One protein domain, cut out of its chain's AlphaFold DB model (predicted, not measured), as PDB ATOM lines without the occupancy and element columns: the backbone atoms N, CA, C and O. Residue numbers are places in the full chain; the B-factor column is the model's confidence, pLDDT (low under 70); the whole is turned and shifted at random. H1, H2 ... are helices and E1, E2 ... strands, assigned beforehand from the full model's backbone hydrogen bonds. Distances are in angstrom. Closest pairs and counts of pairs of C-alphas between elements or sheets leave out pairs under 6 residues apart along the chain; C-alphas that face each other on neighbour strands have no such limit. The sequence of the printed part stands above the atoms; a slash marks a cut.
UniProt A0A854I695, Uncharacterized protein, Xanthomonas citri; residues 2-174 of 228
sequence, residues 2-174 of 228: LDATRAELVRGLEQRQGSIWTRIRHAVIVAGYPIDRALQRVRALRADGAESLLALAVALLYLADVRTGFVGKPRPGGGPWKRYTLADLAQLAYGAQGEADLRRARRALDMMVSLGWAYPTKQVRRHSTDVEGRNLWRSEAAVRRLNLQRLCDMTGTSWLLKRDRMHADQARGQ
ATOM      1  N   LEU A   2     182.169 122.514  94.800       88.62
ATOM      2  CA  LEU A   2     182.679 123.014  93.516       88.62
ATOM      3  C   LEU A   2     181.578 123.127  92.450       88.62
ATOM      4  O   LEU A   2     181.401 124.206  91.896       88.62
ATOM      5  N   ASP A   3     180.775 122.080  92.249       91.62
ATOM      6  CA  ASP A   3     179.739 122.082  91.203       91.62
ATOM      7  C   ASP A   3     178.605 123.073  91.478       91.62
ATOM      8  O   ASP A   3     178.176 123.782  90.575       91.62
ATOM      9  N   ALA A   4     178.177 123.205  92.737       91.62
ATOM     10  CA  ALA A   4     177.180 124.204  93.125       91.62
ATOM     11  C   ALA A   4     177.699 125.637  92.906       91.62
ATOM     12  O   ALA A   4     176.992 126.495  92.391       91.62
ATOM     13  N   THR A   5     178.965 125.890  93.252       91.88
ATOM     14  CA  THR A   5     179.602 127.200  93.039       91.88
ATOM     15  C   THR A   5     179.780 127.481  91.546       91.88
ATOM     16  O   THR A   5     179.521 128.596  91.100       91.88
ATOM     17  N   ARG A   6     180.150 126.470  90.748       93.81
ATOM     18  CA  ARG A   6     180.205 126.555  89.285       93.81
ATOM     19  C   ARG A   6     178.836 126.888  88.692       93.81
ATOM     20  O   ARG A   6     178.768 127.776  87.852       93.81
ATOM     21  N   ALA A   7     177.769 126.213  89.119       93.81
ATOM     22  CA  ALA A   7     176.416 126.459  88.620       93.81
ATOM     23  C   ALA A   7     175.971 127.907  88.879       93.81
ATOM     24  O   ALA A   7     175.471 128.575  87.975       93.81
ATOM     25  N   GLU A   8     176.242 128.434  90.075       93.50
ATOM     26  CA  GLU A   8     175.957 129.833  90.403       93.50
ATOM     27  C   GLU A   8     176.797 130.824  89.586       93.50
ATOM     28  O   GLU A   8     176.290 131.869  89.173       93.50
ATOM     29  N   LEU A   9     178.062 130.498  89.304       92.81
ATOM     30  CA  LEU A   9     178.905 131.308  88.422       92.81
ATOM     31  C   LEU A   9     178.402 131.297  86.973       92.81
ATOM     32  O   LEU A   9     178.365 132.358  86.359       92.81
ATOM     33  N   VAL A  10     177.973 130.146  86.445       93.75
ATOM     34  CA  VAL A  10     177.360 130.026  85.107       93.75
ATOM     35  C   VAL A  10     176.094 130.881  85.036       93.75
ATOM     36  O   VAL A  10     175.972 131.753  84.176       93.75
ATOM     37  N   ARG A  11     175.191 130.734  86.009       92.06
ATOM     38  CA  ARG A  11     173.970 131.545  86.109       92.06
ATOM     39  C   ARG A  11     174.272 133.050  86.171       92.06
ATOM     40  O   ARG A  11     173.589 133.864  85.553       92.06
ATOM     41  N   GLY A  12     175.321 133.429  86.899       90.31
ATOM     42  CA  GLY A  12     175.720 134.821  87.086       90.31
ATOM     43  C   GLY A  12     176.441 135.465  85.907       90.31
ATOM     44  O   GLY A  12     176.192 136.628  85.611       90.31
ATOM     45  N   LEU A  13     177.364 134.754  85.266       90.06
ATOM     46  CA  LEU A  13     178.270 135.318  84.260       90.06
ATOM     47  C   LEU A  13     177.830 135.006  82.830       90.06
ATOM     48  O   LEU A  13     177.907 135.889  81.980       90.06
ATOM     49  N   GLU A  14     177.343 133.792  82.576       90.56
ATOM     50  CA  GLU A  14     176.890 133.360  81.249       90.56
ATOM     51  C   GLU A  14     175.447 133.811  81.007       90.56
ATOM     52  O   GLU A  14     175.168 134.562  80.076       90.56
ATOM     53  N   GLN A  15     174.537 133.452  81.916       90.75
ATOM     54  CA  GLN A  15     173.114 133.801  81.793       90.75
ATOM     55  C   GLN A  15     172.814 135.233  82.258       90.75
ATOM     56  O   GLN A  15     171.739 135.757  81.977       90.75
ATOM     57  N   ARG A  16     173.760 135.878  82.959       87.81
ATOM     58  CA  ARG A  16     173.642 137.243  83.511       87.81
ATOM     59  C   ARG A  16     172.428 137.439  84.414       87.81
ATOM     60  O   ARG A  16     171.770 138.481  84.391       87.81
ATOM     61  N   GLN A  17     172.134 136.431  85.222       87.69
ATOM     62  CA  GLN A  17     170.954 136.406  86.070       87.69
ATOM     63  C   GLN A  17     171.302 136.352  87.557       87.69
ATOM     64  O   GLN A  17     172.355 135.880  87.993       87.69
ATOM     65  N   GLY A  18     170.353 136.838  88.355       86.56
ATOM     66  CA  GLY A  18     170.388 136.737  89.805       86.56
ATOM     67  C   GLY A  18     171.223 137.782  90.530       86.56
ATOM     68  O   GLY A  18     171.840 138.680  89.958       86.56
ATOM     69  N   SER A  19     171.244 137.628  91.851       85.56
ATOM     70  CA  SER A  19     171.943 138.526  92.771       85.56
ATOM     71  C   SER A  19     173.457 138.530  92.556       85.56
ATOM     72  O   SER A  19     174.097 139.566  92.725       85.56
ATOM     73  N   ILE A  20     174.034 137.403  92.135       88.44
ATOM     74  CA  ILE A  20     175.463 137.287  91.842       88.44
ATOM     75  C   ILE A  20     175.881 138.154  90.647       88.44
ATOM     76  O   ILE A  20     176.863 138.884  90.769       88.44
ATOM     77  N   TRP A  21     175.116 138.163  89.547       89.88
ATOM     78  CA  TRP A  21     175.373 139.053  88.408       89.88
ATOM     79  C   TRP A  21     175.336 140.516  88.846       89.88
ATOM     80  O   TRP A  21     176.262 141.281  88.576       89.88
ATOM     81  N   THR A  22     174.302 140.892  89.601       86.50
ATOM     82  CA  THR A  22     174.152 142.249  90.136       86.50
ATOM     83  C   THR A  22     175.313 142.628  91.054       86.50
ATOM     84  O   THR A  22     175.773 143.761  91.017       86.50
ATOM     85  N   ARG A  23     175.854 141.710  91.857       85.25
ATOM     86  CA  ARG A  23     177.038 141.998  92.680       85.25
ATOM     87  C   ARG A  23     178.294 142.156  91.828       85.25
ATOM     88  O   ARG A  23     179.025 143.125  92.008       85.25
ATOM     89  N   ILE A  24     178.524 141.243  90.884       86.75
ATOM     90  CA  ILE A  24     179.709 141.263  90.021       86.75
ATOM     91  C   ILE A  24     179.721 142.527  89.167       86.75
ATOM     92  O   ILE A  24     180.722 143.230  89.171       86.75
ATOM     93  N   ARG A  25     178.614 142.871  88.496       83.00
ATOM     94  CA  ARG A  25     178.562 144.017  87.572       83.00
ATOM     95  C   ARG A  25     178.905 145.358  88.234       83.00
ATOM     96  O   ARG A  25     179.383 146.248  87.545       83.00
ATOM     97  N   HIS A  26     178.626 145.508  89.533       79.38
ATOM     98  CA  HIS A  26     178.897 146.744  90.276       79.38
ATOM     99  C   HIS A  26     180.254 146.721  90.991       79.38
ATOM    100  O   HIS A  26     180.842 147.777  91.193       79.38
ATOM    101  N   ALA A  27     180.744 145.544  91.393       78.56
ATOM    102  CA  ALA A  27     181.994 145.416  92.142       78.56
ATOM    103  C   ALA A  27     183.224 145.178  91.251       78.56
ATOM    104  O   ALA A  27     184.345 145.436  91.681       78.56
ATOM    105  N   VAL A  28     183.041 144.650  90.037       76.50
ATOM    106  CA  VAL A  28     184.153 144.295  89.152       76.50
ATOM    107  C   VAL A  28     184.805 145.541  88.560       76.50
ATOM    108  O   VAL A  28     184.148 146.390  87.959       76.50
ATOM    109  N   ILE A  29     186.130 145.613  88.661       71.50
ATOM    110  CA  ILE A  29     186.924 146.629  87.971       71.50
ATOM    111  C   ILE A  29     187.438 146.003  86.673       71.50
ATOM    112  O   ILE A  29     188.360 145.193  86.669       71.50
ATOM    113  N   VAL A  30     186.798 146.353  85.553       63.16
ATOM    114  CA  VAL A  30     187.070 145.766  84.223       63.16
ATOM    115  C   VAL A  30     188.319 146.360  83.559       63.16
ATOM    116  O   VAL A  30     188.884 145.784  82.627       63.16
ATOM    117  N   ALA A  31     188.744 147.542  83.997       57.09
ATOM    118  CA  ALA A  31     189.804 148.282  83.339       57.09
ATOM    119  C   ALA A  31     191.162 148.079  84.019       57.09
ATOM    120  O   ALA A  31     191.291 148.270  85.223       57.09
ATOM    121  N   GLY A  32     192.197 147.805  83.219       54.91
ATOM    122  CA  GLY A  32     193.605 147.858  83.632       54.91
ATOM    123  C   GLY A  32     194.126 149.291  83.778       54.91
ATOM    124  O   GLY A  32     195.236 149.589  83.347       54.91
ATOM    125  N   TYR A  33     193.297 150.202  84.290       50.69
ATOM    126  CA  TYR A  33     193.749 151.543  84.617       50.69
ATOM    127  C   TYR A  33     194.569 151.502  85.911       50.69
ATOM    128  O   TYR A  33     194.263 150.703  86.799       50.69
ATOM    129  N   PRO A  34     195.574 152.380  86.055       50.34
ATOM    130  CA  PRO A  34     196.089 152.693  87.377       50.34
ATOM    131  C   PRO A  34     194.929 153.166  88.282       50.34
ATOM    132  O   PRO A  34     193.893 153.654  87.812       50.34
ATOM    133  N   ILE A  35     195.051 152.882  89.583       52.22
ATOM    134  CA  ILE A  35     193.945 152.924  90.559       52.22
ATOM    135  C   ILE A  35     193.263 154.299  90.647       52.22
ATOM    136  O   ILE A  35     192.060 154.382  90.886       52.22
ATOM    137  N   ASP A  36     194.020 155.357  90.360       51.22
ATOM    138  CA  ASP A  36     193.591 156.751  90.261       51.22
ATOM    139  C   ASP A  36     192.487 156.957  89.212       51.22
ATOM    140  O   ASP A  36     191.542 157.708  89.439       51.22
ATOM    141  N   ARG A  37     192.550 156.240  88.084       48.88
ATOM    142  CA  ARG A  37     191.557 156.338  86.998       48.88
ATOM    143  C   ARG A  37     190.489 155.252  87.046       48.88
ATOM    144  O   ARG A  37     189.441 155.405  86.418       48.88
ATOM    145  N   ALA A  38     190.737 154.162  87.770       55.94
ATOM    146  CA  ALA A  38     189.798 153.050  87.897       55.94
ATOM    147  C   ALA A  38     188.527 153.441  88.673       55.94
ATOM    148  O   ALA A  38     187.433 153.035  88.288       55.94
ATOM    149  N   LEU A  39     188.658 154.285  89.704       54.75
ATOM    150  CA  LEU A  39     187.538 154.716  90.556       54.75
ATOM    151  C   LEU A  39     186.508 155.588  89.820       54.75
ATOM    152  O   LEU A  39     185.334 155.588  90.174       54.75
ATOM    153  N   GLN A  40     186.937 156.311  88.783       52.06
ATOM    154  CA  GLN A  40     186.092 157.251  88.033       52.06
ATOM    155  C   GLN A  40     185.579 156.677  86.703       52.06
ATOM    156  O   GLN A  40     184.744 157.290  86.041       52.06
ATOM    157  N   ARG A  41     186.080 155.511  86.270       47.81
ATOM    158  CA  ARG A  41     185.733 154.887  84.984       47.81
ATOM    159  C   ARG A  41     185.312 153.437  85.177       47.81
ATOM    160  O   ARG A  41     186.065 152.508  84.892       47.81
ATOM    161  N   VAL A  42     184.065 153.243  85.596       53.91
ATOM    162  CA  VAL A  42     183.443 151.917  85.652       53.91
ATOM    163  C   VAL A  42     182.972 151.538  84.247       53.91
ATOM    164  O   VAL A  42     181.953 152.024  83.760       53.91
ATOM    165  N   ARG A  43     183.728 150.682  83.549       58.41
ATOM    166  CA  ARG A  43     183.225 150.022  82.334       58.41
ATOM    167  C   ARG A  43     182.392 148.815  82.744       58.41
ATOM    168  O   ARG A  43     182.875 147.976  83.497       58.41
ATOM    169  N   ALA A  44     181.177 148.709  82.210       66.25
ATOM    170  CA  ALA A  44     180.353 147.521  82.395       66.25
ATOM    171  C   ALA A  44     181.060 146.269  81.843       66.25
ATOM    172  O   ALA A  44     181.736 146.322  80.807       66.25
ATOM    173  N   LEU A  45     180.887 145.139  82.532       77.25
ATOM    174  CA  LEU A  45     181.418 143.846  82.108       77.25
ATOM    175  C   LEU A  45     180.698 143.383  80.830       77.25
ATOM    176  O   LEU A  45     179.492 143.134  80.834       77.25
ATOM    177  N   ARG A  46     181.441 143.308  79.722       80.12
ATOM    178  CA  ARG A  46     180.953 142.821  78.420       80.12
ATOM    179  C   ARG A  46     180.832 141.289  78.399       80.12
ATOM    180  O   ARG A  46     181.299 140.628  79.322       80.12
ATOM    181  N   ALA A  47     180.205 140.734  77.355       82.25
ATOM    182  CA  ALA A  47     179.946 139.288  77.232       82.25
ATOM    183  C   ALA A  47     181.235 138.476  77.173       82.25
ATOM    184  O   ALA A  47     181.464 137.632  78.030       82.25
ATOM    185  N   ASP A  48     182.114 138.856  76.255       84.38
ATOM    186  CA  ASP A  48     183.464 138.321  76.106       84.38
ATOM    187  C   ASP A  48     184.260 138.384  77.421       84.38
ATOM    188  O   ASP A  48     184.961 137.440  77.789       84.38
ATOM    189  N   GLY A  49     184.130 139.485  78.165       85.00
ATOM    190  CA  GLY A  49     184.754 139.655  79.477       85.00
ATOM    191  C   GLY A  49     184.182 138.722  80.547       85.00
ATOM    192  O   GLY A  49     184.950 138.157  81.327       85.00
ATOM    193  N   ALA A  50     182.860 138.544  80.579       88.50
ATOM    194  CA  ALA A  50     182.176 137.662  81.522       88.50
ATOM    195  C   ALA A  50     182.492 136.184  81.255       88.50
ATOM    196  O   ALA A  50     182.811 135.460  82.195       88.50
ATOM    197  N   GLU A  51     182.499 135.762  79.990       90.56
ATOM    198  CA  GLU A  51     182.904 134.413  79.572       90.56
ATOM    199  C   GLU A  51     184.365 134.136  79.936       90.56
ATOM    200  O   GLU A  51     184.686 133.113  80.544       90.56
ATOM    201  N   SER A  52     185.255 135.092  79.649       90.81
ATOM    202  CA  SER A  52     186.679 134.979  79.981       90.81
ATOM    203  C   SER A  52     186.913 134.851  81.488       90.81
ATOM    204  O   SER A  52     187.785 134.090  81.919       90.81
ATOM    205  N   LEU A  53     186.148 135.602  82.289       91.62
ATOM    206  CA  LEU A  53     186.177 135.546  83.748       91.62
ATOM    207  C   LEU A  53     185.637 134.210  84.266       91.62
ATOM    208  O   LEU A  53     186.262 133.604  85.134       91.62
ATOM    209  N   LEU A  54     184.506 133.746  83.727       94.06
ATOM    210  CA  LEU A  54     183.869 132.486  84.106       94.06
ATOM    211  C   LEU A  54     184.808 131.306  83.867       94.06
ATOM    212  O   LEU A  54     185.078 130.544  84.795       94.06
ATOM    213  N   ALA A  55     185.342 131.185  82.652       94.56
ATOM    214  CA  ALA A  55     186.212 130.078  82.275       94.56
ATOM    215  C   ALA A  55     187.456 129.999  83.173       94.56
ATOM    216  O   ALA A  55     187.787 128.932  83.695       94.56
ATOM    217  N   LEU A  56     188.101 131.140  83.446       92.75
ATOM    218  CA  LEU A  56     189.273 131.173  84.317       92.75
ATOM    219  C   LEU A  56     188.928 130.897  85.788       92.75
ATOM    220  O   LEU A  56     189.655 130.165  86.462       92.75
ATOM    221  N   ALA A  57     187.819 131.445  86.292       92.81
ATOM    222  CA  ALA A  57     187.367 131.196  87.657       92.81
ATOM    223  C   ALA A  57     187.050 129.712  87.882       92.81
ATOM    224  O   ALA A  57     187.470 129.148  88.891       92.81
ATOM    225  N   VAL A  58     186.372 129.066  86.929       94.25
ATOM    226  CA  VAL A  58     186.051 127.633  86.979       94.25
ATOM    227  C   VAL A  58     187.319 126.780  86.889       94.25
ATOM    228  O   VAL A  58     187.484 125.864  87.694       94.25
ATOM    229  N   ALA A  59     188.252 127.105  85.989       92.19
ATOM    230  CA  ALA A  59     189.529 126.396  85.894       92.19
ATOM    231  C   ALA A  59     190.305 126.447  87.222       92.19
ATOM    232  O   ALA A  59     190.756 125.422  87.734       92.19
ATOM    233  N   LEU A  60     190.410 127.632  87.832       90.50
ATOM    234  CA  LEU A  60     191.080 127.799  89.122       90.50
ATOM    235  C   LEU A  60     190.326 127.115  90.270       90.50
ATOM    236  O   LEU A  60     190.968 126.600  91.183       90.50
ATOM    237  N   LEU A  61     188.991 127.083  90.228       91.50
ATOM    238  CA  LEU A  61     188.151 126.419  91.226       91.50
ATOM    239  C   LEU A  61     188.444 124.913  91.288       91.50
ATOM    240  O   LEU A  61     188.619 124.380  92.380       91.50
ATOM    241  N   TYR A  62     188.582 124.245  90.138       89.12
ATOM    242  CA  TYR A  62     188.943 122.819  90.078       89.12
ATOM    243  C   TYR A  62     190.419 122.535  90.394       89.12
ATOM    244  O   TYR A  62     190.781 121.406  90.728       89.12
ATOM    245  N   LEU A  63     191.283 123.549  90.319       86.94
ATOM    246  CA  LEU A  63     192.682 123.452  90.737       86.94
ATOM    247  C   LEU A  63     192.912 123.763  92.220       86.94
ATOM    248  O   LEU A  63     194.007 123.495  92.727       86.94
ATOM    249  N   ALA A  64     191.938 124.373  92.895       87.69
ATOM    250  CA  ALA A  64     192.081 124.810  94.270       87.69
ATOM    251  C   ALA A  64     191.861 123.659  95.260       87.69
ATOM    252  O   ALA A  64     190.870 122.934  95.211       87.69
ATOM    253  N   ASP A  65     192.765 123.538  96.229       85.88
ATOM    254  CA  ASP A  65     192.564 122.696  97.405       85.88
ATOM    255  C   ASP A  65     191.424 123.283  98.253       85.88
ATOM    256  O   ASP A  65     191.512 124.415  98.720       85.88
ATOM    257  N   VAL A  66     190.342 122.528  98.466       85.69
ATOM    258  CA  VAL A  66     189.121 123.013  99.147       85.69
ATOM    259  C   VAL A  66     189.400 123.527 100.565       85.69
ATOM    260  O   VAL A  66     188.790 124.497 101.034       85.69
ATOM    261  N   ARG A  67     190.359 122.908 101.254       82.06
ATOM    262  CA  ARG A  67     190.706 123.264 102.627       82.06
ATOM    263  C   ARG A  67     191.371 124.627 102.701       82.06
ATOM    264  O   ARG A  67     190.935 125.515 103.431       82.06
ATOM    265  N   THR A  68     192.428 124.800 101.924       80.38
ATOM    266  CA  THR A  68     193.308 125.965 102.024       80.38
ATOM    267  C   THR A  68     192.980 127.053 101.006       80.38
ATOM    268  O   THR A  68     193.274 128.225 101.240       80.38
ATOM    269  N   GLY A  69     192.352 126.695  99.891       84.06
ATOM    270  CA  GLY A  69     192.188 127.519  98.700       84.06
ATOM    271  C   GLY A  69     193.461 127.636  97.862       84.06
ATOM    272  O   GLY A  69     193.484 128.441  96.935       84.06
ATOM    273  N   PHE A  70     194.544 126.913  98.185       84.19
ATOM    274  CA  PHE A  70     195.773 126.972  97.390       84.19
ATOM    275  C   PHE A  70     195.540 126.393  96.000       84.19
ATOM    276  O   PHE A  70     195.006 125.298  95.861       84.19
ATOM    277  N   VAL A  71     195.976 127.130  94.982       84.00
ATOM    278  CA  VAL A  71     195.934 126.698  93.586       84.00
ATOM    279  C   VAL A  71     197.256 126.013  93.271       84.00
ATOM    280  O   VAL A  71     198.324 126.617  93.403       84.00
ATOM    281  N   GLY A  72     197.193 124.745  92.872       77.69
ATOM    282  CA  GLY A  72     198.384 123.917  92.693       77.69
ATOM    283  C   GLY A  72     198.251 122.574  93.384       77.69
ATOM    284  O   GLY A  72     197.423 122.386  94.271       77.69
ATOM    285  N   LYS A  73     199.111 121.635  92.995       68.12
ATOM    286  CA  LYS A  73     199.247 120.355  93.692       68.12
ATOM    287  C   LYS A  73     200.641 120.251  94.311       68.12
ATOM    288  O   LYS A  73     201.618 120.676  93.673       68.12
ATOM    289  N   PRO A  74     200.774 119.700  95.532       65.44
ATOM    290  CA  PRO A  74     202.077 119.273  96.020       65.44
ATOM    291  C   PRO A  74     202.639 118.235  95.042       65.44
ATOM    292  O   PRO A  74     201.895 117.408  94.511       65.44
ATOM    293  N   ARG A  75     203.942 118.297  94.754       66.88
ATOM    294  CA  ARG A  75     204.568 117.273  93.910       66.88
ATOM    295  C   ARG A  75     204.468 115.906  94.607       66.88
ATOM    296  O   ARG A  75     204.622 115.868  95.835       66.88
ATOM    297  N   PRO A  76     204.252 114.806  93.857       58.78
ATOM    298  CA  PRO A  76     204.379 113.458  94.406       58.78
ATOM    299  C   PRO A  76     205.723 113.342  95.141       58.78
ATOM    300  O   PRO A  76     206.752 113.727  94.588       58.78
ATOM    301  N   GLY A  77     205.703 112.923  96.409       68.69
ATOM    302  CA  GLY A  77     206.904 112.854  97.255       68.69
ATOM    303  C   GLY A  77     207.183 114.067  98.159       68.69
ATOM    304  O   GLY A  77     208.242 114.125  98.770       68.69
ATOM    305  N   GLY A  78     206.260 115.031  98.291       60.72
ATOM    306  CA  GLY A  78     206.352 116.076  99.331       60.72
ATOM    307  C   GLY A  78     207.251 117.274  98.991       60.72
ATOM    308  O   GLY A  78     207.741 117.961  99.885       60.72
ATOM    309  N   GLY A  79     207.467 117.533  97.699       66.25
ATOM    310  CA  GLY A  79     208.270 118.654  97.202       66.25
ATOM    311  C   GLY A  79     207.531 120.004  97.124       66.25
ATOM    312  O   GLY A  79     206.358 120.113  97.496       66.25
ATOM    313  N   PRO A  80     208.193 121.055  96.593       66.00
ATOM    314  CA  PRO A  80     207.580 122.367  96.397       66.00
ATOM    315  C   PRO A  80     206.324 122.269  95.522       66.00
ATOM    316  O   PRO A  80     206.266 121.492  94.568       66.00
ATOM    317  N   TRP A  81     205.317 123.079  95.849       70.12
ATOM    318  CA  TRP A  81     204.041 123.111  95.133       70.12
ATOM    319  C   TRP A  81     204.256 123.428  93.653       70.12
ATOM    320  O   TRP A  81     204.949 124.393  93.315       70.12
ATOM    321  N   LYS A  82     203.630 122.643  92.767       73.44
ATOM    322  CA  LYS A  82     203.572 122.983  91.344       73.44
ATOM    323  C   LYS A  82     202.687 124.219  91.197       73.44
ATOM    324  O   LYS A  82     201.507 124.176  91.540       73.44
ATOM    325  N   ARG A  83     203.279 125.316  90.724       76.44
ATOM    326  CA  ARG A  83     202.583 126.573  90.431       76.44
ATOM    327  C   ARG A  83     202.252 126.627  88.945       76.44
ATOM    328  O   ARG A  83     203.042 126.141  88.140       76.44
ATOM    329  N   TYR A  84     201.112 127.219  88.618       80.69
ATOM    330  CA  TYR A  84     200.681 127.439  87.241       80.69
ATOM    331  C   TYR A  84     201.125 128.827  86.784       80.69
ATOM    332  O   TYR A  84     200.941 129.806  87.510       80.69
ATOM    333  N   THR A  85     201.748 128.896  85.612       80.06
ATOM    334  CA  THR A  85     202.084 130.158  84.938       80.06
ATOM    335  C   THR A  85     200.837 130.794  84.333       80.06
ATOM    336  O   THR A  85     199.789 130.155  84.242       80.06
ATOM    337  N   LEU A  86     200.941 132.040  83.867       84.31
ATOM    338  CA  LEU A  86     199.836 132.664  83.136       84.31
ATOM    339  C   LEU A  86     199.486 131.875  81.864       84.31
ATOM    340  O   LEU A  86     198.309 131.738  81.545       84.31
ATOM    341  N   ALA A  87     200.489 131.308  81.185       86.06
ATOM    342  CA  ALA A  87     200.294 130.462  80.010       86.06
ATOM    343  C   ALA A  87     199.607 129.133  80.350       86.06
ATOM    344  O   ALA A  87     198.702 128.712  79.636       86.06
ATOM    345  N   ASP A  88     199.971 128.490  81.462       87.12
ATOM    346  CA  ASP A  88     199.270 127.278  81.906       87.12
ATOM    347  C   ASP A  88     197.806 127.584  82.239       87.12
ATOM    348  O   ASP A  88     196.912 126.821  81.888       87.12
ATOM    349  N   LEU A  89     197.553 128.718  82.898       87.62
ATOM    350  CA  LEU A  89     196.199 129.156  83.228       87.62
ATOM    351  C   LEU A  89     195.384 129.494  81.974       87.62
ATOM    352  O   LEU A  89     194.219 129.111  81.903       87.62
ATOM    353  N   ALA A  90     195.986 130.153  80.981       90.75
ATOM    354  CA  ALA A  90     195.352 130.421  79.692       90.75
ATOM    355  C   ALA A  90     195.031 129.119  78.941       90.75
ATOM    356  O   ALA A  90     193.905 128.945  78.481       90.75
ATOM    357  N   GLN A  91     195.965 128.163  78.910       92.12
ATOM    358  CA  GLN A  91     195.745 126.852  78.295       92.12
ATOM    359  C   GLN A  91     194.600 126.093  78.966       92.12
ATOM    360  O   GLN A  91     193.778 125.490  78.285       92.12
ATOM    361  N   LEU A  92     194.538 126.115  80.298       90.56
ATOM    362  CA  LEU A  92     193.496 125.422  81.054       90.56
ATOM    363  C   LEU A  92     192.123 126.085  80.916       90.56
ATOM    364  O   LEU A  92     191.119 125.383  80.881       90.56
ATOM    365  N   ALA A  93     192.075 127.417  80.872       91.56
ATOM    366  CA  ALA A  93     190.820 128.160  80.813       91.56
ATOM    367  C   ALA A  93     190.268 128.289  79.386       91.56
ATOM    368  O   ALA A  93     189.057 128.245  79.200       91.56
ATOM    369  N   TYR A  94     191.138 128.477  78.392       93.31
ATOM    370  CA  TYR A  94     190.752 128.856  77.027       93.31
ATOM    371  C   TYR A  94     191.219 127.864  75.957       93.31
ATOM    372  O   TYR A  94     190.846 128.009  74.798       93.31
ATOM    373  N   GLY A  95     192.041 126.870  76.313       92.44
ATOM    374  CA  GLY A  95     192.568 125.888  75.362       92.44
ATOM    375  C   GLY A  95     193.736 126.385  74.504       92.44
ATOM    376  O   GLY A  95     194.191 125.641  73.637       92.44
ATOM    377  N   ALA A  96     194.246 127.596  74.749       90.12
ATOM    378  CA  ALA A  96     195.312 128.208  73.960       90.12
ATOM    379  C   ALA A  96     196.277 129.053  74.813       90.12
ATOM    380  O   ALA A  96     195.939 129.521  75.902       90.12
ATOM    381  N   GLN A  97     197.494 129.258  74.294       90.31
ATOM    382  CA  GLN A  97     198.567 130.054  74.918       90.31
ATOM    383  C   GLN A  97     199.010 131.240  74.050       90.31
ATOM    384  O   GLN A  97     200.110 131.763  74.228       90.31
ATOM    385  N   GLY A  98     198.178 131.661  73.094       90.06
ATOM    386  CA  GLY A  98     198.499 132.787  72.228       90.06
ATOM    387  C   GLY A  98     198.597 134.103  73.004       90.06
ATOM    388  O   GLY A  98     198.014 134.270  74.073       90.06
ATOM    389  N   GLU A  99     199.283 135.089  72.428       88.25
ATOM    390  CA  GLU A  99     199.402 136.454  72.970       88.25
ATOM    391  C   GLU A  99     198.043 137.065  73.374       88.25
ATOM    392  O   GLU A  99     197.910 137.726  74.408       88.25
ATOM    393  N   ALA A 100     196.999 136.818  72.577       88.38
ATOM    394  CA  ALA A 100     195.642 137.265  72.881       88.38
ATOM    395  C   ALA A 100     195.056 136.567  74.123       88.38
ATOM    396  O   ALA A 100     194.452 137.238  74.965       88.38
ATOM    397  N   ASP A 101     195.275 135.260  74.273       89.88
ATOM    398  CA  ASP A 101     194.792 134.458  75.401       89.88
ATOM    399  C   ASP A 101     195.523 134.804  76.694       89.88
ATOM    400  O   ASP A 101     194.906 134.877  77.754       89.88
ATOM    401  N   LEU A 102     196.817 135.117  76.610       88.38
ATOM    402  CA  LEU A 102     197.594 135.614  77.744       88.38
ATOM    403  C   LEU A 102     197.065 136.969  78.230       88.38
ATOM    404  O   LEU A 102     196.865 137.162  79.432       88.38
ATOM    405  N   ARG A 103     196.765 137.902  77.313       86.94
ATOM    406  CA  ARG A 103     196.138 139.191  77.668       86.94
ATOM    407  C   ARG A 103     194.737 139.006  78.250       86.94
ATOM    408  O   ARG A 103     194.383 139.691  79.212       86.94
ATOM    409  N   ARG A 104     193.953 138.078  77.694       88.25
ATOM    410  CA  ARG A 104     192.624 137.702  78.199       88.25
ATOM    411  C   ARG A 104     192.717 137.129  79.615       88.25
ATOM    412  O   ARG A 104     192.030 137.628  80.504       88.25
ATOM    413  N   ALA A 105     193.619 136.174  79.841       88.88
ATOM    414  CA  ALA A 105     193.869 135.557  81.142       88.88
ATOM    415  C   ALA A 105     194.311 136.603  82.164       88.88
ATOM    416  O   ALA A 105     193.787 136.644  83.274       88.88
ATOM    417  N   ARG A 106     195.227 137.502  81.782       86.12
ATOM    418  CA  ARG A 106     195.694 138.575  82.662       86.12
ATOM    419  C   ARG A 106     194.549 139.487  83.092       86.12
ATOM    420  O   ARG A 106     194.381 139.715  84.283       86.12
ATOM    421  N   ARG A 107     193.727 139.940  82.141       83.25
ATOM    422  CA  ARG A 107     192.558 140.776  82.439       83.25
ATOM    423  C   ARG A 107     191.560 140.051  83.342       83.25
ATOM    424  O   ARG A 107     191.041 140.651  84.276       83.25
ATOM    425  N   ALA A 108     191.297 138.771  83.083       87.69
ATOM    426  CA  ALA A 108     190.423 137.962  83.924       87.69
ATOM    427  C   ALA A 108     190.971 137.815  85.350       87.69
ATOM    428  O   ALA A 108     190.213 137.977  86.303       87.69
ATOM    429  N   LEU A 109     192.281 137.616  85.517       86.38
ATOM    430  CA  LEU A 109     192.919 137.627  86.835       86.38
ATOM    431  C   LEU A 109     192.772 138.972  87.540       86.38
ATOM    432  O   LEU A 109     192.396 138.988  88.708       86.38
ATOM    433  N   ASP A 110     193.016 140.085  86.850       81.06
ATOM    434  CA  ASP A 110     192.869 141.421  87.435       81.06
ATOM    435  C   ASP A 110     191.414 141.656  87.903       81.06
ATOM    436  O   ASP A 110     191.183 142.146  89.013       81.06
ATOM    437  N   MET A 111     190.421 141.187  87.134       82.88
ATOM    438  CA  MET A 111     189.009 141.196  87.539       82.88
ATOM    439  C   MET A 111     188.757 140.323  88.780       82.88
ATOM    440  O   MET A 111     188.120 140.782  89.728       82.88
ATOM    441  N   MET A 112     189.291 139.097  88.830       87.06
ATOM    442  CA  MET A 112     189.183 138.227  90.011       87.06
ATOM    443  C   MET A 112     189.829 138.849  91.255       87.06
ATOM    444  O   MET A 112     189.308 138.690  92.359       87.06
ATOM    445  N   VAL A 113     190.946 139.565  91.098       82.19
ATOM    446  CA  VAL A 113     191.596 140.305  92.188       82.19
ATOM    447  C   VAL A 113     190.707 141.455  92.656       82.19
ATOM    448  O   VAL A 113     190.500 141.591  93.859       82.19
ATOM    449  N   SER A 114     190.111 142.220  91.735       78.94
ATOM    450  CA  SER A 114     189.187 143.314  92.083       78.94
ATOM    451  C   SER A 114     187.958 142.833  92.866       78.94
ATOM    452  O   SER A 114     187.513 143.489  93.802       78.94
ATOM    453  N   LEU A 115     187.464 141.632  92.549       83.06
ATOM    454  CA  LEU A 115     186.346 140.989  93.244       83.06
ATOM    455  C   LEU A 115     186.751 140.365  94.596       83.06
ATOM    456  O   LEU A 115     185.896 139.899  95.357       83.06
ATOM    457  N   GLY A 116     188.052 140.332  94.901       82.88
ATOM    458  CA  GLY A 116     188.611 139.679  96.084       82.88
ATOM    459  C   GLY A 116     188.589 138.149  96.014       82.88
ATOM    460  O   GLY A 116     188.680 137.489  97.049       82.88
ATOM    461  N   TRP A 117     188.441 137.572  94.818       88.31
ATOM    462  CA  TRP A 117     188.389 136.124  94.590       88.31
ATOM    463  C   TRP A 117     189.769 135.481  94.532       88.31
ATOM    464  O   TRP A 117     189.915 134.322  94.914       88.31
ATOM    465  N   ALA A 118     190.781 136.202  94.055       85.25
ATOM    466  CA  ALA A 118     192.127 135.672  93.877       85.25
ATOM    467  C   ALA A 118     193.161 136.503  94.641       85.25
ATOM    468  O   ALA A 118     193.143 137.731  94.599       85.25
ATOM    469  N   TYR A 119     194.103 135.816  95.289       78.75
ATOM    470  CA  TYR A 119     195.303 136.431  95.846       78.75
ATOM    471  C   TYR A 119     196.487 136.174  94.906       78.75
ATOM    472  O   TYR A 119     196.938 135.020  94.782       78.75
ATOM    473  N   PRO A 120     197.006 137.220  94.241       68.62
ATOM    474  CA  PRO A 120     198.152 137.070  93.367       68.62
ATOM    475  C   PRO A 120     199.406 136.783  94.200       68.62
ATOM    476  O   PRO A 120     199.596 137.305  95.300       68.62
ATOM    477  N   THR A 121     200.289 135.942  93.672       66.38
ATOM    478  CA  THR A 121     201.657 135.783  94.179       66.38
ATOM    479  C   THR A 121     202.585 136.622  93.324       66.38
ATOM    480  O   THR A 121     202.524 136.555  92.098       66.38
ATOM    481  N   LYS A 122     203.494 137.355  93.974       51.53
ATOM    482  CA  LYS A 122     204.435 138.234  93.279       51.53
ATOM    483  C   LYS A 122     205.413 137.496  92.356       51.53
ATOM    484  O   LYS A 122     205.939 138.151  91.469       51.53
ATOM    485  N   GLN A 123     205.697 136.196  92.529       52.75
ATOM    486  CA  GLN A 123     206.745 135.534  91.728       52.75
ATOM    487  C   GLN A 123     206.509 134.025  91.518       52.75
ATOM    488  O   GLN A 123     206.555 133.234  92.467       52.75
ATOM    489  N   VAL A 124     206.314 133.606  90.266       52.84
ATOM    490  CA  VAL A 124     206.702 132.270  89.780       52.84
ATOM    491  C   VAL A 124     207.963 132.448  88.950       52.84
ATOM    492  O   VAL A 124     207.917 133.107  87.920       52.84
ATOM    493  N   ARG A 125     209.094 131.899  89.413       49.03
ATOM    494  CA  ARG A 125     210.347 131.917  88.648       49.03
ATOM    495  C   ARG A 125     210.293 130.828  87.586       49.03
ATOM    496  O   ARG A 125     210.220 129.649  87.931       49.03
ATOM    497  N   ARG A 126     210.336 131.221  86.317       54.22
ATOM    498  CA  ARG A 126     210.406 130.313  85.176       54.22
ATOM    499  C   ARG A 126     211.727 130.491  84.459       54.22
ATOM    500  O   ARG A 126     212.215 131.608  84.327       54.22
ATOM    501  N   HIS A 127     212.251 129.383  83.971       45.97
ATOM    502  CA  HIS A 127     213.264 129.375  82.936       45.97
ATOM    503  C   HIS A 127     212.603 129.768  81.602       45.97
ATOM    504  O   HIS A 127     211.588 129.186  81.216       45.97
ATOM    505  N   SER A 128     213.110 130.810  80.958       52.56
ATOM    506  CA  SER A 128     212.733 131.232  79.611       52.56
ATOM    507  C   SER A 128     213.990 131.376  78.773       52.56
ATOM    508  O   SER A 128     215.040 131.732  79.294       52.56
ATOM    509  N   THR A 129     213.882 131.185  77.471       50.78
ATOM    510  CA  THR A 129     214.956 131.500  76.530       50.78
ATOM    511  C   THR A 129     214.761 132.904  75.967       50.78
ATOM    512  O   THR A 129     213.636 133.317  75.687       50.78
ATOM    513  N   ASP A 130     215.844 133.669  75.882       62.00
ATOM    514  CA  ASP A 130     215.872 134.967  75.210       62.00
ATOM    515  C   ASP A 130     215.786 134.808  73.684       62.00
ATOM    516  O   ASP A 130     215.938 133.702  73.164       62.00
ATOM    517  N   VAL A 131     215.624 135.921  72.965       62.84
ATOM    518  CA  VAL A 131     215.648 135.972  71.488       62.84
ATOM    519  C   VAL A 131     216.973 135.429  70.927       62.84
ATOM    520  O   VAL A 131     217.004 134.834  69.857       62.84
ATOM    521  N   GLU A 132     218.053 135.542  71.700       65.12
ATOM    522  CA  GLU A 132     219.379 134.988  71.396       65.12
ATOM    523  C   GLU A 132     219.601 133.563  71.951       65.12
ATOM    524  O   GLU A 132     220.732 133.096  72.053       65.12
ATOM    525  N   GLY A 133     218.547 132.869  72.397       61.66
ATOM    526  CA  GLY A 133     218.639 131.504  72.932       61.66
ATOM    527  C   GLY A 133     219.268 131.395  74.328       61.66
ATOM    528  O   GLY A 133     219.548 130.293  74.798       61.66
ATOM    529  N   ARG A 134     219.481 132.519  75.025       53.53
ATOM    530  CA  ARG A 134     220.073 132.547  76.374       53.53
ATOM    531  C   ARG A 134     219.049 132.189  77.450       53.53
ATOM    532  O   ARG A 134     217.935 132.698  77.461       53.53
ATOM    533  N   ASN A 135     219.448 131.339  78.391       52.00
ATOM    534  CA  ASN A 135     218.603 130.894  79.498       52.00
ATOM    535  C   ASN A 135     218.449 131.994  80.560       52.00
ATOM    536  O   ASN A 135     219.395 132.331  81.268       52.00
ATOM    537  N   LEU A 136     217.239 132.517  80.703       59.03
ATOM    538  CA  LEU A 136     216.851 133.563  81.639       59.03
ATOM    539  C   LEU A 136     215.875 133.017  82.679       59.03
ATOM    540  O   LEU A 136     215.064 132.139  82.402       59.03
ATOM    541  N   TRP A 137     215.909 133.586  83.880       44.94
ATOM    542  CA  TRP A 137     214.877 133.352  84.883       44.94
ATOM    543  C   TRP A 137     213.946 134.564  84.946       44.94
ATOM    544  O   TRP A 137     214.365 135.640  85.366       44.94
ATOM    545  N   ARG A 138     212.679 134.404  84.549       52.78
ATOM    546  CA  ARG A 138     211.654 135.461  84.604       52.78
ATOM    547  C   ARG A 138     210.663 135.196  85.732       52.78
ATOM    548  O   ARG A 138     210.317 134.049  86.008       52.78
ATOM    549  N   SER A 139     210.233 136.259  86.412       51.06
ATOM    550  CA  SER A 139     209.182 136.184  87.431       51.06
ATOM    551  C   SER A 139     207.844 136.547  86.803       51.06
ATOM    552  O   SER A 139     207.651 137.687  86.393       51.06
ATOM    553  N   GLU A 140     206.923 135.592  86.746       60.00
ATOM    554  CA  GLU A 140     205.575 135.813  86.224       60.00
ATOM    555  C   GLU A 140     204.547 135.928  87.353       60.00
ATOM    556  O   GLU A 140     204.691 135.331  88.429       60.00
ATOM    557  N   ALA A 141     203.494 136.707  87.092       55.19
ATOM    558  CA  ALA A 141     202.330 136.774  87.959       55.19
ATOM    559  C   ALA A 141     201.580 135.440  87.895       55.19
ATOM    560  O   ALA A 141     201.261 134.946  86.816       55.19
ATOM    561  N   ALA A 142     201.273 134.874  89.058       66.44
ATOM    562  CA  ALA A 142     200.449 133.678  89.163       66.44
ATOM    563  C   ALA A 142     199.440 133.817  90.298       66.44
ATOM    564  O   ALA A 142     199.576 134.670  91.181       66.44
ATOM    565  N   VAL A 143     198.445 132.935  90.304       72.56
ATOM    566  CA  VAL A 143     197.493 132.817  91.410       72.56
ATOM    567  C   VAL A 143     198.043 131.830  92.423       72.56
ATOM    568  O   VAL A 143     198.313 130.678  92.096       72.56
ATOM    569  N   ARG A 144     198.216 132.278  93.671       76.69
ATOM    570  CA  ARG A 144     198.638 131.385  94.761       76.69
ATOM    571  C   ARG A 144     197.433 130.708  95.372       76.69
ATOM    572  O   ARG A 144     197.490 129.542  95.745       76.69
ATOM    573  N   ARG A 145     196.377 131.491  95.558       83.81
ATOM    574  CA  ARG A 145     195.249 131.119  96.390       83.81
ATOM    575  C   ARG A 145     193.977 131.743  95.845       83.81
ATOM    576  O   ARG A 145     193.958 132.937  95.549       83.81
ATOM    577  N   LEU A 146     192.925 130.941  95.786       88.69
ATOM    578  CA  LEU A 146     191.561 131.422  95.682       88.69
ATOM    579  C   LEU A 146     190.996 131.689  97.073       88.69
ATOM    580  O   LEU A 146     191.105 130.870  97.991       88.69
ATOM    581  N   ASN A 147     190.342 132.832  97.217       90.38
ATOM    582  CA  ASN A 147     189.500 133.131  98.355       90.38
ATOM    583  C   ASN A 147     188.160 132.401  98.199       90.38
ATOM    584  O   ASN A 147     187.140 132.995  97.852       90.38
ATOM    585  N   LEU A 148     188.182 131.089  98.450       89.31
ATOM    586  CA  LEU A 148     186.988 130.245  98.370       89.31
ATOM    587  C   LEU A 148     185.873 130.749  99.290       89.31
ATOM    588  O   LEU A 148     184.711 130.629  98.937       89.31
ATOM    589  N   GLN A 149     186.217 131.356 100.432       90.50
ATOM    590  CA  GLN A 149     185.221 131.924 101.336       90.50
ATOM    591  C   GLN A 149     184.463 133.065 100.657       90.50
ATOM    592  O   GLN A 149     183.251 132.985 100.515       90.50
ATOM    593  N   ARG A 150     185.181 134.074 100.146       90.56
ATOM    594  CA  ARG A 150     184.568 135.212  99.448       90.56
ATOM    595  C   ARG A 150     183.764 134.775  98.227       90.56
ATOM    596  O   ARG A 150     182.682 135.308  97.998       90.56
ATOM    597  N   LEU A 151     184.291 133.824  97.456       91.06
ATOM    598  CA  LEU A 151     183.605 133.276  96.289       91.06
ATOM    599  C   LEU A 151     182.282 132.614  96.698       91.06
ATOM    600  O   LEU A 151     181.236 132.969  96.164       91.06
ATOM    601  N   CYS A 152     182.326 131.725  97.695       91.69
ATOM    602  CA  CYS A 152     181.152 131.028  98.204       91.69
ATOM    603  C   CYS A 152     180.141 131.964  98.888       91.69
ATOM    604  O   CYS A 152     178.939 131.754  98.751       91.69
ATOM    605  N   ASP A 153     180.592 133.019  99.572       91.62
ATOM    606  CA  ASP A 153     179.703 134.022 100.181       91.62
ATOM    607  C   ASP A 153     178.954 134.810  99.098       91.62
ATOM    608  O   ASP A 153     177.776 135.148  99.244       91.62
ATOM    609  N   MET A 154     179.622 135.085  97.975       90.00
ATOM    610  CA  MET A 154     179.008 135.765  96.838       90.00
ATOM    611  C   MET A 154     178.004 134.882  96.091       90.00
ATOM    612  O   MET A 154     176.984 135.418  95.652       90.00
ATOM    613  N   THR A 155     178.266 133.576  95.976       90.06
ATOM    614  CA  THR A 155     177.377 132.585  95.337       90.06
ATOM    615  C   THR A 155     176.318 132.011  96.286       90.06
ATOM    616  O   THR A 155     175.410 131.331  95.829       90.06
ATOM    617  N   GLY A 156     176.412 132.249  97.598       89.94
ATOM    618  CA  GLY A 156     175.513 131.655  98.598       89.94
ATOM    619  C   GLY A 156     175.809 130.184  98.927       89.94
ATOM    620  O   GLY A 156     174.971 129.497  99.506       89.94
ATOM    621  N   THR A 157     176.999 129.678  98.587       92.12
ATOM    622  CA  THR A 157     177.394 128.266  98.761       92.12
ATOM    623  C   THR A 157     178.336 128.030  99.951       92.12
ATOM    624  O   THR A 157     178.922 126.955 100.084       92.12
ATOM    625  N   SER A 158     178.484 128.997 100.862       91.69
ATOM    626  CA  SER A 158     179.447 128.940 101.982       91.69
ATOM    627  C   SER A 158     179.236 127.770 102.937       91.69
ATOM    628  O   SER A 158     180.201 127.215 103.465       91.69
ATOM    629  N   TRP A 159     177.990 127.342 103.132       91.75
ATOM    630  CA  TRP A 159     177.679 126.178 103.959       91.75
ATOM    631  C   TRP A 159     178.248 124.877 103.359       91.75
ATOM    632  O   TRP A 159     178.759 124.034 104.097       91.75
ATOM    633  N   LEU A 160     178.264 124.748 102.023       93.06
ATOM    634  CA  LEU A 160     178.891 123.621 101.322       93.06
ATOM    635  C   LEU A 160     180.409 123.650 101.474       93.06
ATOM    636  O   LEU A 160     181.020 122.599 101.634       93.06
ATOM    637  N   LEU A 161     181.023 124.836 101.442       91.62
ATOM    638  CA  LEU A 161     182.458 124.971 101.695       91.62
ATOM    639  C   LEU A 161     182.805 124.505 103.110       91.62
ATOM    640  O   LEU A 161     183.762 123.756 103.283       91.62
ATOM    641  N   LYS A 162     182.017 124.903 104.118       90.06
ATOM    642  CA  LYS A 162     182.206 124.448 105.502       90.06
ATOM    643  C   LYS A 162     182.102 122.924 105.602       90.06
ATOM    644  O   LYS A 162     182.986 122.299 106.180       90.06
ATOM    645  N   ARG A 163     181.070 122.329 104.996       92.31
ATOM    646  CA  ARG A 163     180.875 120.872 104.945       92.31
ATOM    647  C   ARG A 163     182.060 120.152 104.304       92.31
ATOM    648  O   ARG A 163     182.609 119.232 104.900       92.31
ATOM    649  N   ASP A 164     182.469 120.585 103.116       89.31
ATOM    650  CA  ASP A 164     183.537 119.921 102.367       89.31
ATOM    651  C   ASP A 164     184.906 120.103 103.054       89.31
ATOM    652  O   ASP A 164     185.737 119.200 103.006       89.31
ATOM    653  N   ARG A 165     185.138 121.224 103.759       89.06
ATOM    654  CA  ARG A 165     186.323 121.409 104.616       89.06
ATOM    655  C   ARG A 165     186.355 120.419 105.775       89.06
ATOM    656  O   ARG A 165     187.377 119.767 105.956       89.06
ATOM    657  N   MET A 166     185.243 120.261 106.497       86.06
ATOM    658  CA  MET A 166     185.144 119.275 107.582       86.06
ATOM    659  C   MET A 166     185.436 117.859 107.071       86.06
ATOM    660  O   MET A 166     186.229 117.144 107.675       86.06
ATOM    661  N   HIS A 167     184.876 117.489 105.915       87.19
ATOM    662  CA  HIS A 167     185.162 116.202 105.275       87.19
ATOM    663  C   HIS A 167     186.637 116.047 104.881       87.19
ATOM    664  O   HIS A 167     187.227 114.995 105.112       87.19
ATOM    665  N   ALA A 168     187.250 117.080 104.296       83.12
ATOM    666  CA  ALA A 168     188.656 117.048 103.899       83.12
ATOM    667  C   ALA A 168     189.608 116.958 105.105       83.12
ATOM    668  O   ALA A 168     190.644 116.294 105.024       83.12
ATOM    669  N   ASP A 169     189.259 117.607 106.218       81.50
ATOM    670  CA  ASP A 169     190.012 117.534 107.471       81.50
ATOM    671  C   ASP A 169     189.891 116.157 108.128       81.50
ATOM    672  O   ASP A 169     190.906 115.584 108.520       81.50
ATOM    673  N   GLN A 170     188.689 115.572 108.152       80.88
ATOM    674  CA  GLN A 170     188.469 114.198 108.616       80.88
ATOM    675  C   GLN A 170     189.229 113.179 107.756       80.88
ATOM    676  O   GLN A 170     189.948 112.338 108.291       80.88
ATOM    677  N   ALA A 171     189.154 113.298 106.427       76.94
ATOM    678  CA  ALA A 171     189.845 112.400 105.502       76.94
ATOM    679  C   ALA A 171     191.375 112.482 105.629       76.94
ATOM    680  O   ALA A 171     192.058 111.466 105.538       76.94
ATOM    681  N   ARG A 172     191.942 113.671 105.882       66.62
ATOM    682  CA  ARG A 172     193.380 113.803 106.181       66.62
ATOM    683  C   ARG A 172     193.750 113.286 107.566       66.62
ATOM    684  O   ARG A 172     194.835 112.732 107.703       66.62
ATOM    685  N   GLY A 173     192.872 113.448 108.555       55.47
ATOM    686  CA  GLY A 173     193.025 112.832 109.875       55.47
ATOM    687  C   GLY A 173     193.010 111.300 109.823       55.47
ATOM    688  O   GLY A 173     193.618 110.662 110.672       55.47
ATOM    689  N   GLN A 174     192.376 110.718 108.800       50.47
ATOM    690  CA  GLN A 174     192.267 109.270 108.594       50.47
ATOM    691  C   GLN A 174     193.251 108.700 107.548       50.47
ATOM    692  O   GLN A 174     193.412 107.487 107.487       50.47
TER     693      GLN A 174
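AT A GLANCE: This is residues 2 to 174 of the 228 residues of an uncharacterized protein of Xanthomonas citri (UniProt A0A854I695). What is seen first? A core of helices, with H5 and H6 crossing one side of H4 and H1 side by side with H4 on its other side; from this core the two-stranded hairpin E3 and E4 reaches out as one arm, and H8 as another. What is it made of? There are 173 printed residues with eight named helices and four named strands, in the order H1 H2 H3 H4 E1 E2 H5 H6 E3 E4 H7 H8; the class is mixed, helices and strands. The two sheets, E1 - E2 and E3 - E4, are antiparallel. How large is it? It is compact, with a radius of gyration of the C-alphas of 17.2 A and spans of 52 by 51 by 30 A.

HOW THE PARTS SIT: What comes close to the largest sheet? E3, residues 118 to 129, and E4, residues 135 to 146, form an antiparallel hairpin at 160 degrees, with N 136 and O 128 within hydrogen-bond range at 2.7 A; E3 bends by 59 degrees at residue 122. The closest C-alphas of H6, residues 99 to 114, and E3 are those of Met 112 and Ala 118, 5.5 A apart; for H5, residues 86 to 94, and E4 they are Leu 86 and Ala 142, 6.1 A. How do the helices meet? H4, residues 47 to 63, touches H6 about perpendicular at 78 degrees, closest C-alphas Leu 53 and Ala 108, 4.9 A. H1, residues 2 to 13, touches H4 at a shallow tilt of 9 degrees, opposite ways, closest C-alphas Leu 13 and Ala 50, 5.3 A. H7, residues 148 to 155, and H8, residues 158 to 174, form a helical hairpin, closest C-alphas Cys 152 and Ser 158, 4.6 A. What of the rest? H2, residues 18 to 27, touches H1, closest C-alphas Trp 21 and Gly 12, 4.4 A; H3, residues 35 to 38, touches no helix. E1, residues 73 to 75, and E2, residues 79 to 82, form a hairpin with N 82 and O 73 within hydrogen-bond range at 3.0 A. Every O i to N i+4 pair is within that range in H1 and H4 to H8, in H2 5 of 6 are, and H3 is too short for one.

IN THESE COORDINATES: How long are the longer elements? From first to last C-alpha, E4 is 31.5 A, E3 29.0 A, H4 and H8 24.4 A each, and H6 22.7 A. Where are anchors? C-alpha 2 is at (182.679, 123.014, 93.516) and C-alpha 174 at (192.267, 109.270, 108.594).

THE WHOLE: How far does it reach? The two C-alphas farthest apart, of Glu 132 and Trp 159, are 53.6 A apart; residues 75 to 80 stand free. Is it whole and sure? The printed part has no cut and no long link; pLDDT is under 70 in residues 30 to 44, 73 to 80, 120 to 142 and 172 to 174.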